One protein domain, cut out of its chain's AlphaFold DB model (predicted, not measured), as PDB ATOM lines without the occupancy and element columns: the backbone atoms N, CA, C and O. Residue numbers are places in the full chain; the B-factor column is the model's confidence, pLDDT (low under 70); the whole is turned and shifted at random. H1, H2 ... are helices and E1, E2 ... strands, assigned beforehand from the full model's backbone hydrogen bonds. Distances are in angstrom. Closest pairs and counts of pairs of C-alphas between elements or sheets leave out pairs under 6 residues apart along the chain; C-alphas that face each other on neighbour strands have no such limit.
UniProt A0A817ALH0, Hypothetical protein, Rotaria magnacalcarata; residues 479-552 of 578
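What this domain is: This is residues 479 to 552 of the 578 residues of the protein "Hypothetical protein" of Rotaria magnacalcarata (UniProt A0A817ALH0). With little regular structure, this is a loose, flat run of loops, with the antiparallel hairpin E1 and E2 toward one end of its longest axis and helix H1 toward the other. Short helix H2 lies between them, and residues 479 to 490, with no named element, run near the middle. The 74 printed residues have two named strands, then two named helices; the class is mixed, with 27 residues, under half, in named elements. The radius of gyration of the C-alphas is 14.4 A and the spans are 43 by 34 by 15 A.

Where its parts are: E1 is residues 491 to 494, beginning at C-alpha 491 (111.242, 149.219, 144.684), and E2 is residues 502 to 505. H1, residues 521 to 533, measures 18.8 A. H2, residues 540 to 545, ends at C-alpha 545 (123.782, 153.217, 152.282).

How they stand to each other: E1 and E2 form a hairpin, antiparallel at 144 degrees, with N 491 and O 505 2.8 A apart, within hydrogen-bond range. H1 and H2 are apart, and E1 is apart from both. In H2 every O i to N i+4 pair is within hydrogen-bond range, in H1 8 of 9.

The domain as a whole: The farthest C-alphas, Ser 497 and Gln 533, are 42.6 A apart. The printed part has no cut; the link E2 to H1 is long, 15 residues. Confidence is under 70 at residues 509 to 515 and 535 to 538.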
ATOM      1  N   GLY A 479     119.025 151.645 139.291       87.81
ATOM      2  CA  GLY A 479     119.490 151.517 140.667       87.81
ATOM      3  C   GLY A 479     118.412 151.882 141.685       87.81
ATOM      4  O   GLY A 479     117.440 152.573 141.382       87.81
ATOM      5  N   ALA A 480     118.580 151.426 142.931       88.94
ATOM      6  CA  ALA A 480     117.634 151.740 144.002       88.94
ATOM      7  C   ALA A 480     117.512 153.254 144.243       88.94
ATOM      8  O   ALA A 480     116.427 153.719 144.557       88.94
ATOM      9  N   TYR A 481     118.585 154.018 144.028       90.38
ATOM     10  CA  TYR A 481     118.606 155.481 144.108       90.38
ATOM     11  C   TYR A 481     119.133 156.091 142.800       90.38
ATOM     12  O   TYR A 481     120.126 156.815 142.795       90.38
ATOM     13  N   GLY A 482     118.498 155.751 141.676       88.75
ATOM     14  CA  GLY A 482     118.942 156.159 140.335       88.75
ATOM     15  C   GLY A 482     118.625 157.609 139.938       88.75
ATOM     16  O   GLY A 482     118.994 158.043 138.850       88.75
ATOM     17  N   CYS A 483     117.912 158.373 140.774       88.06
ATOM     18  CA  CYS A 483     117.581 159.762 140.464       88.06
ATOM     19  C   CYS A 483     118.732 160.704 140.842       88.06
ATOM     20  O   CYS A 483     119.191 160.721 141.985       88.06
ATOM     21  N   GLY A 484     119.145 161.549 139.897       87.19
ATOM     22  CA  GLY A 484     120.143 162.603 140.116       87.19
ATOM     23  C   GLY A 484     119.673 163.814 140.913       87.19
ATOM     24  O   GLY A 484     120.494 164.651 141.255       87.19
ATOM     25  N   ARG A 485     118.380 163.909 141.239       87.25
ATOM     26  CA  ARG A 485     117.805 165.072 141.936       87.25
ATOM     27  C   ARG A 485     117.252 164.757 143.324       87.25
ATOM     28  O   ARG A 485     117.200 165.633 144.175       87.25
ATOM     29  N   CYS A 486     116.823 163.522 143.574       87.62
ATOM     30  CA  CYS A 486     116.239 163.126 144.856       87.62
ATOM     31  C   CYS A 486     116.741 161.758 145.310       87.62
ATOM     32  O   CYS A 486     117.253 160.969 144.515       87.62
ATOM     33  N   GLU A 487     116.548 161.471 146.593       88.62
ATOM     34  CA  GLU A 487     116.938 160.219 147.241       88.62
ATOM     35  C   GLU A 487     115.765 159.227 147.367       88.62
ATOM     36  O   GLU A 487     115.766 158.368 148.251       88.62
ATOM     37  N   ILE A 488     114.742 159.320 146.506       88.19
ATOM     38  CA  ILE A 488     113.633 158.354 146.519       88.19
ATOM     39  C   ILE A 488     114.187 156.962 146.201       88.19
ATOM     40  O   ILE A 488     114.755 156.734 145.130       88.19
ATOM     41  N   LYS A 489     113.976 156.020 147.126       89.50
ATOM     42  CA  LYS A 489     114.327 154.617 146.917       89.50
ATOM     43  C   LYS A 489     113.286 153.954 146.018       89.50
ATOM     44  O   LYS A 489     112.118 153.855 146.384       89.50
ATOM     45  N   GLY A 490     113.704 153.448 144.867       88.25
ATOM     46  CA  GLY A 490     112.865 152.626 144.010       88.25
ATOM     47  C   GLY A 490     112.748 151.191 144.528       88.25
ATOM     48  O   GLY A 490     113.684 150.615 145.088       88.25
ATOM     49  N   ILE A 491     111.599 150.577 144.280       86.25
ATOM     50  CA  ILE A 491     111.242 149.219 144.684       86.25
ATOM     51  C   ILE A 491     111.451 148.286 143.492       86.25
ATOM     52  O   ILE A 491     111.116 148.622 142.356       86.25
ATOM     53  N   THR A 492     112.036 147.114 143.733       87.06
ATOM     54  CA  THR A 492     112.169 146.086 142.700       87.06
ATOM     55  C   THR A 492     110.936 145.201 142.703       87.06
ATOM     56  O   THR A 492     110.687 144.517 143.692       87.06
ATOM     57  N   LEU A 493     110.205 145.171 141.594       85.56
ATOM     58  CA  LEU A 493     109.037 144.314 141.415       85.56
ATOM     59  C   LEU A 493     109.291 143.312 140.281       85.56
ATOM     60  O   LEU A 493     109.946 143.657 139.296       85.56
ATOM     61  N   PRO A 494     108.823 142.062 140.388       85.56
ATOM     62  CA  PRO A 494     108.843 141.146 139.255       85.56
ATOM     63  C   PRO A 494     107.814 141.603 138.206       85.56
ATOM     64  O   PRO A 494     106.726 142.045 138.561       85.56
ATOM     65  N   ILE A 495     108.134 141.481 136.912       83.38
ATOM     66  CA  ILE A 495     107.217 141.903 135.824       83.38
ATOM     67  C   ILE A 495     105.920 141.077 135.832       83.38
ATOM     68  O   ILE A 495     104.843 141.573 135.522       83.38
ATOM     69  N   LYS A 496     106.032 139.795 136.188       84.38
ATOM     70  CA  LYS A 496     104.924 138.852 136.376       84.38
ATOM     71  C   LYS A 496     105.220 138.015 137.612       84.38
ATOM     72  O   LYS A 496     106.392 137.840 137.955       84.38
ATOM     73  N   SER A 497     104.190 137.461 138.250       74.25
ATOM     74  CA  SER A 497     104.381 136.491 139.337       74.25
ATOM     75  C   SER A 497     105.341 135.379 138.876       74.25
ATOM     76  O   SER A 497     105.182 134.846 137.779       74.25
ATOM     77  N   ASN A 498     106.378 135.093 139.668       74.12
ATOM     78  CA  ASN A 498     107.467 134.143 139.371       74.12
ATOM     79  C   ASN A 498     108.407 134.478 138.187       74.12
ATOM     80  O   ASN A 498     109.213 133.634 137.793       74.12
ATOM     81  N   SER A 499     108.379 135.694 137.630       79.06
ATOM     82  CA  SER A 499     109.351 136.105 136.605       79.06
ATOM     83  C   SER A 499     110.744 136.355 137.195       79.06
ATOM     84  O   SER A 499     110.889 137.030 138.216       79.06
ATOM     85  N   LYS A 500     111.792 135.885 136.501       78.50
ATOM     86  CA  LYS A 500     113.185 136.281 136.785       78.50
ATOM     87  C   LYS A 500     113.472 137.732 136.380       78.50
ATOM     88  O   LYS A 500     114.371 138.346 136.952       78.50
ATOM     89  N   LYS A 501     112.711 138.282 135.424       80.44
ATOM     90  CA  LYS A 501     112.833 139.678 134.991       80.44
ATOM     91  C   LYS A 501     112.172 140.597 136.015       80.44
ATOM     92  O   LYS A 501     111.000 140.421 136.366       80.44
ATOM     93  N   LYS A 502     112.937 141.580 136.479       82.69
ATOM     94  CA  LYS A 502     112.544 142.541 137.506       82.69
ATOM     95  C   LYS A 502     112.565 143.951 136.926       82.69
ATOM     96  O   LYS A 502     113.431 144.265 136.119       82.69
ATOM     97  N   ILE A 503     111.645 144.790 137.376       86.31
ATOM     98  CA  ILE A 503     111.580 146.214 137.057       86.31
ATOM     99  C   ILE A 503     111.814 147.038 138.318       86.31
ATOM    100  O   ILE A 503     111.453 146.631 139.425       86.31
ATOM    101  N   ARG A 504     112.439 148.203 138.147       87.62
ATOM    102  CA  ARG A 504     112.559 149.219 139.191       87.62
ATOM    103  C   ARG A 504     111.389 150.182 139.044       87.62
ATOM    104  O   ARG A 504     111.240 150.801 137.997       87.62
ATOM    105  N   VAL A 505     110.588 150.316 140.092       86.94
ATOM    106  CA  VAL A 505     109.482 151.275 140.151       86.94
ATOM    107  C   VAL A 505     109.769 152.267 141.264       86.94
ATOM    108  O   VAL A 505     110.053 151.871 142.393       86.94
ATOM    109  N   PHE A 506     109.717 153.558 140.956       85.25
ATOM    110  CA  PHE A 506     109.824 154.603 141.968       85.25
ATOM    111  C   PHE A 506     108.418 154.911 142.486       85.25
ATOM    112  O   PHE A 506     107.546 155.233 141.678       85.25
ATOM    113  N   PRO A 507     108.160 154.752 143.797       80.50
ATOM    114  CA  PRO A 507     106.835 154.994 144.341       80.50
ATOM    115  C   PRO A 507     106.452 156.461 144.139       80.50
ATOM    116  O   PRO A 507     107.279 157.357 144.319       80.50
ATOM    117  N   LEU A 508     105.187 156.702 143.792       75.88
ATOM    118  CA  LEU A 508     104.633 158.047 143.815       75.88
ATOM    119  C   LEU A 508     104.517 158.477 145.279       75.88
ATOM    120  O   LEU A 508     103.596 158.076 145.987       75.88
ATOM    121  N   VAL A 509     105.481 159.264 145.742       65.88
ATOM    122  CA  VAL A 509     105.453 159.843 147.083       65.88
ATOM    123  C   VAL A 509     104.674 161.151 146.999       65.88
ATOM    124  O   VAL A 509     105.128 162.104 146.368       65.88
ATOM    125  N   THR A 510     103.490 161.213 147.612       58.75
ATOM    126  CA  THR A 510     102.801 162.500 147.785       58.75
ATOM    127  C   THR A 510     103.570 163.333 148.812       58.75
ATOM    128  O   THR A 510     104.053 162.796 149.810       58.75
ATOM    129  N   ALA A 511     103.685 164.646 148.583       54.47
ATOM    130  CA  ALA A 511     104.484 165.564 149.409       54.47
ATOM    131  C   ALA A 511     104.143 165.528 150.918       54.47
ATOM    132  O   ALA A 511     104.933 165.977 151.742       54.47
ATOM    133  N   HIS A 512     102.986 164.969 151.282       52.72
ATOM    134  CA  HIS A 512     102.500 164.839 152.654       52.72
ATOM    135  C   HIS A 512     102.905 163.534 153.370       52.72
ATOM    136  O   HIS A 512     102.768 163.465 154.587       52.72
ATOM    137  N   GLN A 513     103.380 162.499 152.663       55.09
ATOM    138  CA  GLN A 513     103.574 161.153 153.238       55.09
ATOM    139  C   GLN A 513     105.029 160.808 153.586       55.09
ATOM    140  O   GLN A 513     105.262 159.948 154.434       55.09
ATOM    141  N   GLN A 514     106.010 161.485 152.986       55.47
ATOM    142  CA  GLN A 514     107.430 161.374 153.331       55.47
ATOM    143  C   GLN A 514     108.130 162.697 153.030       55.47
ATOM    144  O   GLN A 514     107.830 163.353 152.033       55.47
ATOM    145  N   GLN A 515     109.094 163.068 153.873       60.75
ATOM    146  CA  GLN A 515     109.992 164.186 153.604       60.75
ATOM    147  C   GLN A 515     110.811 163.829 152.356       60.75
ATOM    148  O   GLN A 515     111.727 163.008 152.416       60.75
ATOM    149  N   LEU A 516     110.424 164.381 151.204       75.94
ATOM    150  CA  LEU A 516     111.167 164.227 149.961       75.94
ATOM    151  C   LEU A 516     112.569 164.799 150.180       75.94
ATOM    152  O   LEU A 516     112.751 166.014 150.201       75.94
ATOM    153  N   ARG A 517     113.562 163.924 150.356       84.12
ATOM    154  CA  ARG A 517     114.954 164.347 150.473       84.12
ATOM    155  C   ARG A 517     115.509 164.568 149.073       84.12
ATOM    156  O   ARG A 517     115.678 163.624 148.294       84.12
ATOM    157  N   LEU A 518     115.713 165.834 148.735       86.62
ATOM    158  CA  LEU A 518     116.445 166.223 147.540       86.62
ATOM    159  C   LEU A 518     117.931 165.954 147.764       86.62
ATOM    160  O   LEU A 518     118.414 166.011 148.895       86.62
ATOM    161  N   ARG A 519     118.641 165.652 146.678       88.12
ATOM    162  CA  ARG A 519     120.093 165.800 146.696       88.12
ATOM    163  C   ARG A 519     120.374 167.291 146.780       88.12
ATOM    164  O   ARG A 519     119.643 168.060 146.176       88.12
ATOM    165  N   THR A 520     121.396 167.663 147.525       88.19
ATOM    166  CA  THR A 520     121.909 169.030 147.643       88.19
ATOM    167  C   THR A 520     123.431 168.990 147.732       88.19
ATOM    168  O   THR A 520     124.013 167.924 147.984       88.19
ATOM    169  N   ASN A 521     124.095 170.135 147.577       88.38
ATOM    170  CA  ASN A 521     125.540 170.220 147.794       88.38
ATOM    171  C   ASN A 521     125.932 169.780 149.213       88.38
ATOM    172  O   ASN A 521     126.930 169.085 149.368       88.38
ATOM    173  N   GLU A 522     125.123 170.075 150.237       88.62
ATOM    174  CA  GLU A 522     125.393 169.633 151.610       88.62
ATOM    175  C   GLU A 522     125.366 168.104 151.726       88.62
ATOM    176  O   GLU A 522     126.284 167.511 152.292       88.62
ATOM    177  N   THR A 523     124.353 167.445 151.144       88.31
ATOM    178  CA  THR A 523     124.281 165.969 151.148       88.31
ATOM    179  C   THR A 523     125.441 165.330 150.380       88.31
ATOM    180  O   THR A 523     125.925 164.260 150.753       88.31
ATOM    181  N   TYR A 524     125.925 165.996 149.328       90.31
ATOM    182  CA  TYR A 524     127.096 165.557 148.580       90.31
ATOM    183  C   TYR A 524     128.385 165.731 149.392       90.31
ATOM    184  O   TYR A 524     129.212 164.821 149.430       90.31
ATOM    185  N   ASP A 525     128.545 166.850 150.095       90.31
ATOM    186  CA  ASP A 525     129.710 167.107 150.944       90.31
ATOM    187  C   ASP A 525     129.757 166.125 152.136       90.31
ATOM    188  O   ASP A 525     130.830 165.657 152.524       90.31
ATOM    189  N   GLU A 526     128.601 165.746 152.693       89.19
ATOM    190  CA  GLU A 526     128.478 164.641 153.656       89.19
ATOM    191  C   GLU A 526     128.954 163.309 153.061       89.19
ATOM    192  O   GLU A 526     129.748 162.600 153.687       89.19
ATOM    193  N   PHE A 527     128.516 162.983 151.840       89.31
ATOM    194  CA  PHE A 527     128.985 161.802 151.115       89.31
ATOM    195  C   PHE A 527     130.508 161.826 150.917       89.31
ATOM    196  O   PHE A 527     131.171 160.826 151.196       89.31
ATOM    197  N   MET A 528     131.083 162.960 150.512       90.12
ATOM    198  CA  MET A 528     132.522 163.084 150.267       90.12
ATOM    199  C   MET A 528     133.361 162.882 151.532       90.12
ATOM    200  O   MET A 528     134.428 162.273 151.458       90.12
ATOM    201  N   LYS A 529     132.875 163.315 152.704       90.25
ATOM    202  CA  LYS A 529     133.537 163.037 153.994       90.25
ATOM    203  C   LYS A 529     133.620 161.539 154.280       90.25
ATOM    204  O   LYS A 529     134.647 161.071 154.765       90.25
ATOM    205  N   ILE A 530     132.558 160.797 153.967       88.00
ATOM    206  CA  ILE A 530     132.515 159.338 154.124       88.00
ATOM    207  C   ILE A 530     133.436 158.672 153.090       88.00
ATOM    208  O   ILE A 530     134.240 157.813 153.442       88.00
ATOM    209  N   TYR A 531     133.364 159.107 151.830       85.62
ATOM    210  CA  TYR A 531     134.171 158.581 150.725       85.62
ATOM    211  C   TYR A 531     135.682 158.762 150.941       85.62
ATOM    212  O   TYR A 531     136.463 157.874 150.614       85.62
ATOM    213  N   ALA A 532     136.110 159.889 151.519       85.81
ATOM    214  CA  ALA A 532     137.523 160.172 151.772       85.81
ATOM    215  C   ALA A 532     138.158 159.258 152.837       85.81
ATOM    216  O   ALA A 532     139.367 159.038 152.809       85.81
ATOM    217  N   GLN A 533     137.364 158.743 153.781       83.62
ATOM    218  CA  GLN A 533     137.852 157.851 154.839       83.62
ATOM    219  C   GLN A 533     138.025 156.414 154.336       83.62
ATOM    220  O   GLN A 533     138.936 155.713 154.771       83.62
ATOM    221  N   GLU A 534     137.173 155.988 153.405       75.38
ATOM    222  CA  GLU A 534     137.153 154.632 152.861       75.38
ATOM    223  C   GLU A 534     136.817 154.681 151.356       75.38
ATOM    224  O   GLU A 534     135.647 154.608 150.991       75.38
ATOM    225  N   PRO A 535     137.800 154.802 150.441       65.12
ATOM    226  CA  PRO A 535     137.534 154.703 149.004       65.12
ATOM    227  C   PRO A 535     137.055 153.276 148.669       65.12
ATOM    228  O   PRO A 535     137.808 152.304 148.750       65.12
ATOM    229  N   PHE A 536     135.755 153.136 148.394       62.59
ATOM    230  CA  PHE A 536     135.027 151.868 148.522       62.59
ATOM    231  C   PHE A 536     135.206 150.882 147.354       62.59
ATOM    232  O   PHE A 536     135.355 151.266 146.197       62.59
ATOM    233  N   LYS A 537     135.048 149.580 147.652       55.28
ATOM    234  CA  LYS A 537     134.682 148.546 146.664       55.28
ATOM    235  C   LYS A 537     133.165 148.588 146.438       55.28
ATOM    236  O   LYS A 537     132.402 148.550 147.402       55.28
ATOM    237  N   GLU A 538     132.727 148.660 145.183       61.59
ATOM    238  CA  GLU A 538     131.321 148.856 144.798       61.59
ATOM    239  C   GLU A 538     130.409 147.656 145.140       61.59
ATOM    240  O   GLU A 538     130.130 146.807 144.296       61.59
ATOM    241  N   THR A 539     129.887 147.576 146.368       72.00
ATOM    242  CA  THR A 539     128.798 146.638 146.703       72.00
ATOM    243  C   THR A 539     127.431 147.322 146.627       72.00
ATOM    244  O   THR A 539     127.293 148.523 146.873       72.00
ATOM    245  N   ASN A 540     126.381 146.556 146.312       71.62
ATOM    246  CA  ASN A 540     125.012 147.085 146.259       71.62
ATOM    247  C   ASN A 540     124.531 147.619 147.620       71.62
ATOM    248  O   ASN A 540     123.828 148.623 147.663       71.62
ATOM    249  N   GLU A 541     124.948 146.998 148.727       72.75
ATOM    250  CA  GLU A 541     124.634 147.469 150.084       72.75
ATOM    251  C   GLU A 541     125.243 148.847 150.368       72.75
ATOM    252  O   GLU A 541     124.582 149.717 150.939       72.75
ATOM    253  N   MET A 542     126.477 149.080 149.915       72.50
ATOM    254  CA  MET A 542     127.140 150.375 150.060       72.50
ATOM    255  C   MET A 542     126.482 151.452 149.202       72.50
ATOM    256  O   MET A 542     126.238 152.553 149.696       72.50
ATOM    257  N   ARG A 543     126.119 151.131 147.953       77.06
ATOM    258  CA  ARG A 543     125.355 152.049 147.092       77.06
ATOM    259  C   ARG A 543     124.025 152.436 147.742       77.06
ATOM    260  O   ARG A 543     123.649 153.603 147.715       77.06
ATOM    261  N   ASP A 544     123.340 151.492 148.385       80.50
ATOM    262  CA  ASP A 544     122.099 151.766 149.113       80.50
ATOM    263  C   ASP A 544     122.319 152.659 150.346       80.50
ATOM    264  O   ASP A 544     121.535 153.585 150.583       80.50
ATOM    265  N   ARG A 545     123.391 152.410 151.113       81.62
ATOM    266  CA  ARG A 545     123.782 153.217 152.282       81.62
ATOM    267  C   ARG A 545     124.124 154.656 151.893       81.62
ATOM    268  O   ARG A 545     123.736 155.580 152.602       81.62
ATOM    269  N   LEU A 546     124.800 154.844 150.762       86.06
ATOM    270  CA  LEU A 546     125.209 156.150 150.229       86.06
ATOM    271  C   LEU A 546     124.157 156.769 149.302       86.06
ATOM    272  O   LEU A 546     124.470 157.652 148.504       86.06
ATOM    273  N   ARG A 547     122.907 156.290 149.374       88.25
ATOM    274  CA  ARG A 547     121.769 156.819 148.604       88.25
ATOM    275  C   ARG A 547     122.094 156.954 147.117       88.25
ATOM    276  O   ARG A 547     121.697 157.914 146.468       88.25
ATOM    277  N   GLY A 548     122.833 156.001 146.566       88.75
ATOM    278  CA  GLY A 548     123.186 155.920 145.156       88.75
ATOM    279  C   GLY A 548     124.435 156.680 144.725       88.75
ATOM    280  O   GLY A 548     124.781 156.545 143.556       88.75
ATOM    281  N   HIS A 549     125.123 157.426 145.594       89.06
ATOM    282  CA  HIS A 549     126.432 157.990 145.246       89.06
ATOM    283  C   HIS A 549     127.461 156.869 145.040       89.06
ATOM    284  O   HIS A 549     127.538 155.934 145.839       89.06
ATOM    285  N   ILE A 550     128.222 156.952 143.946       87.06
ATOM    286  CA  ILE A 550     129.238 155.954 143.568       87.06
ATOM    287  C   ILE A 550     130.647 156.538 143.692       87.06
ATOM    288  O   ILE A 550     131.573 155.835 144.083       87.06
ATOM    289  N   GLY A 551     130.815 157.826 143.407       88.19
ATOM    290  CA  GLY A 551     132.110 158.488 143.480       88.19
ATOM    291  C   GLY A 551     131.995 160.006 143.362       88.19
ATOM    292  O   GLY A 551     130.882 160.536 143.303       88.19
ATOM    293  N   PRO A 552     133.135 160.711 143.317       89.00
ATOM    294  CA  PRO A 552     133.156 162.156 143.155       89.00
ATOM    295  C   PRO A 552     132.669 162.582 141.764       89.00
ATOM    296  O   PRO A 552     133.056 161.999 140.749       89.00
TER     297      PRO A 552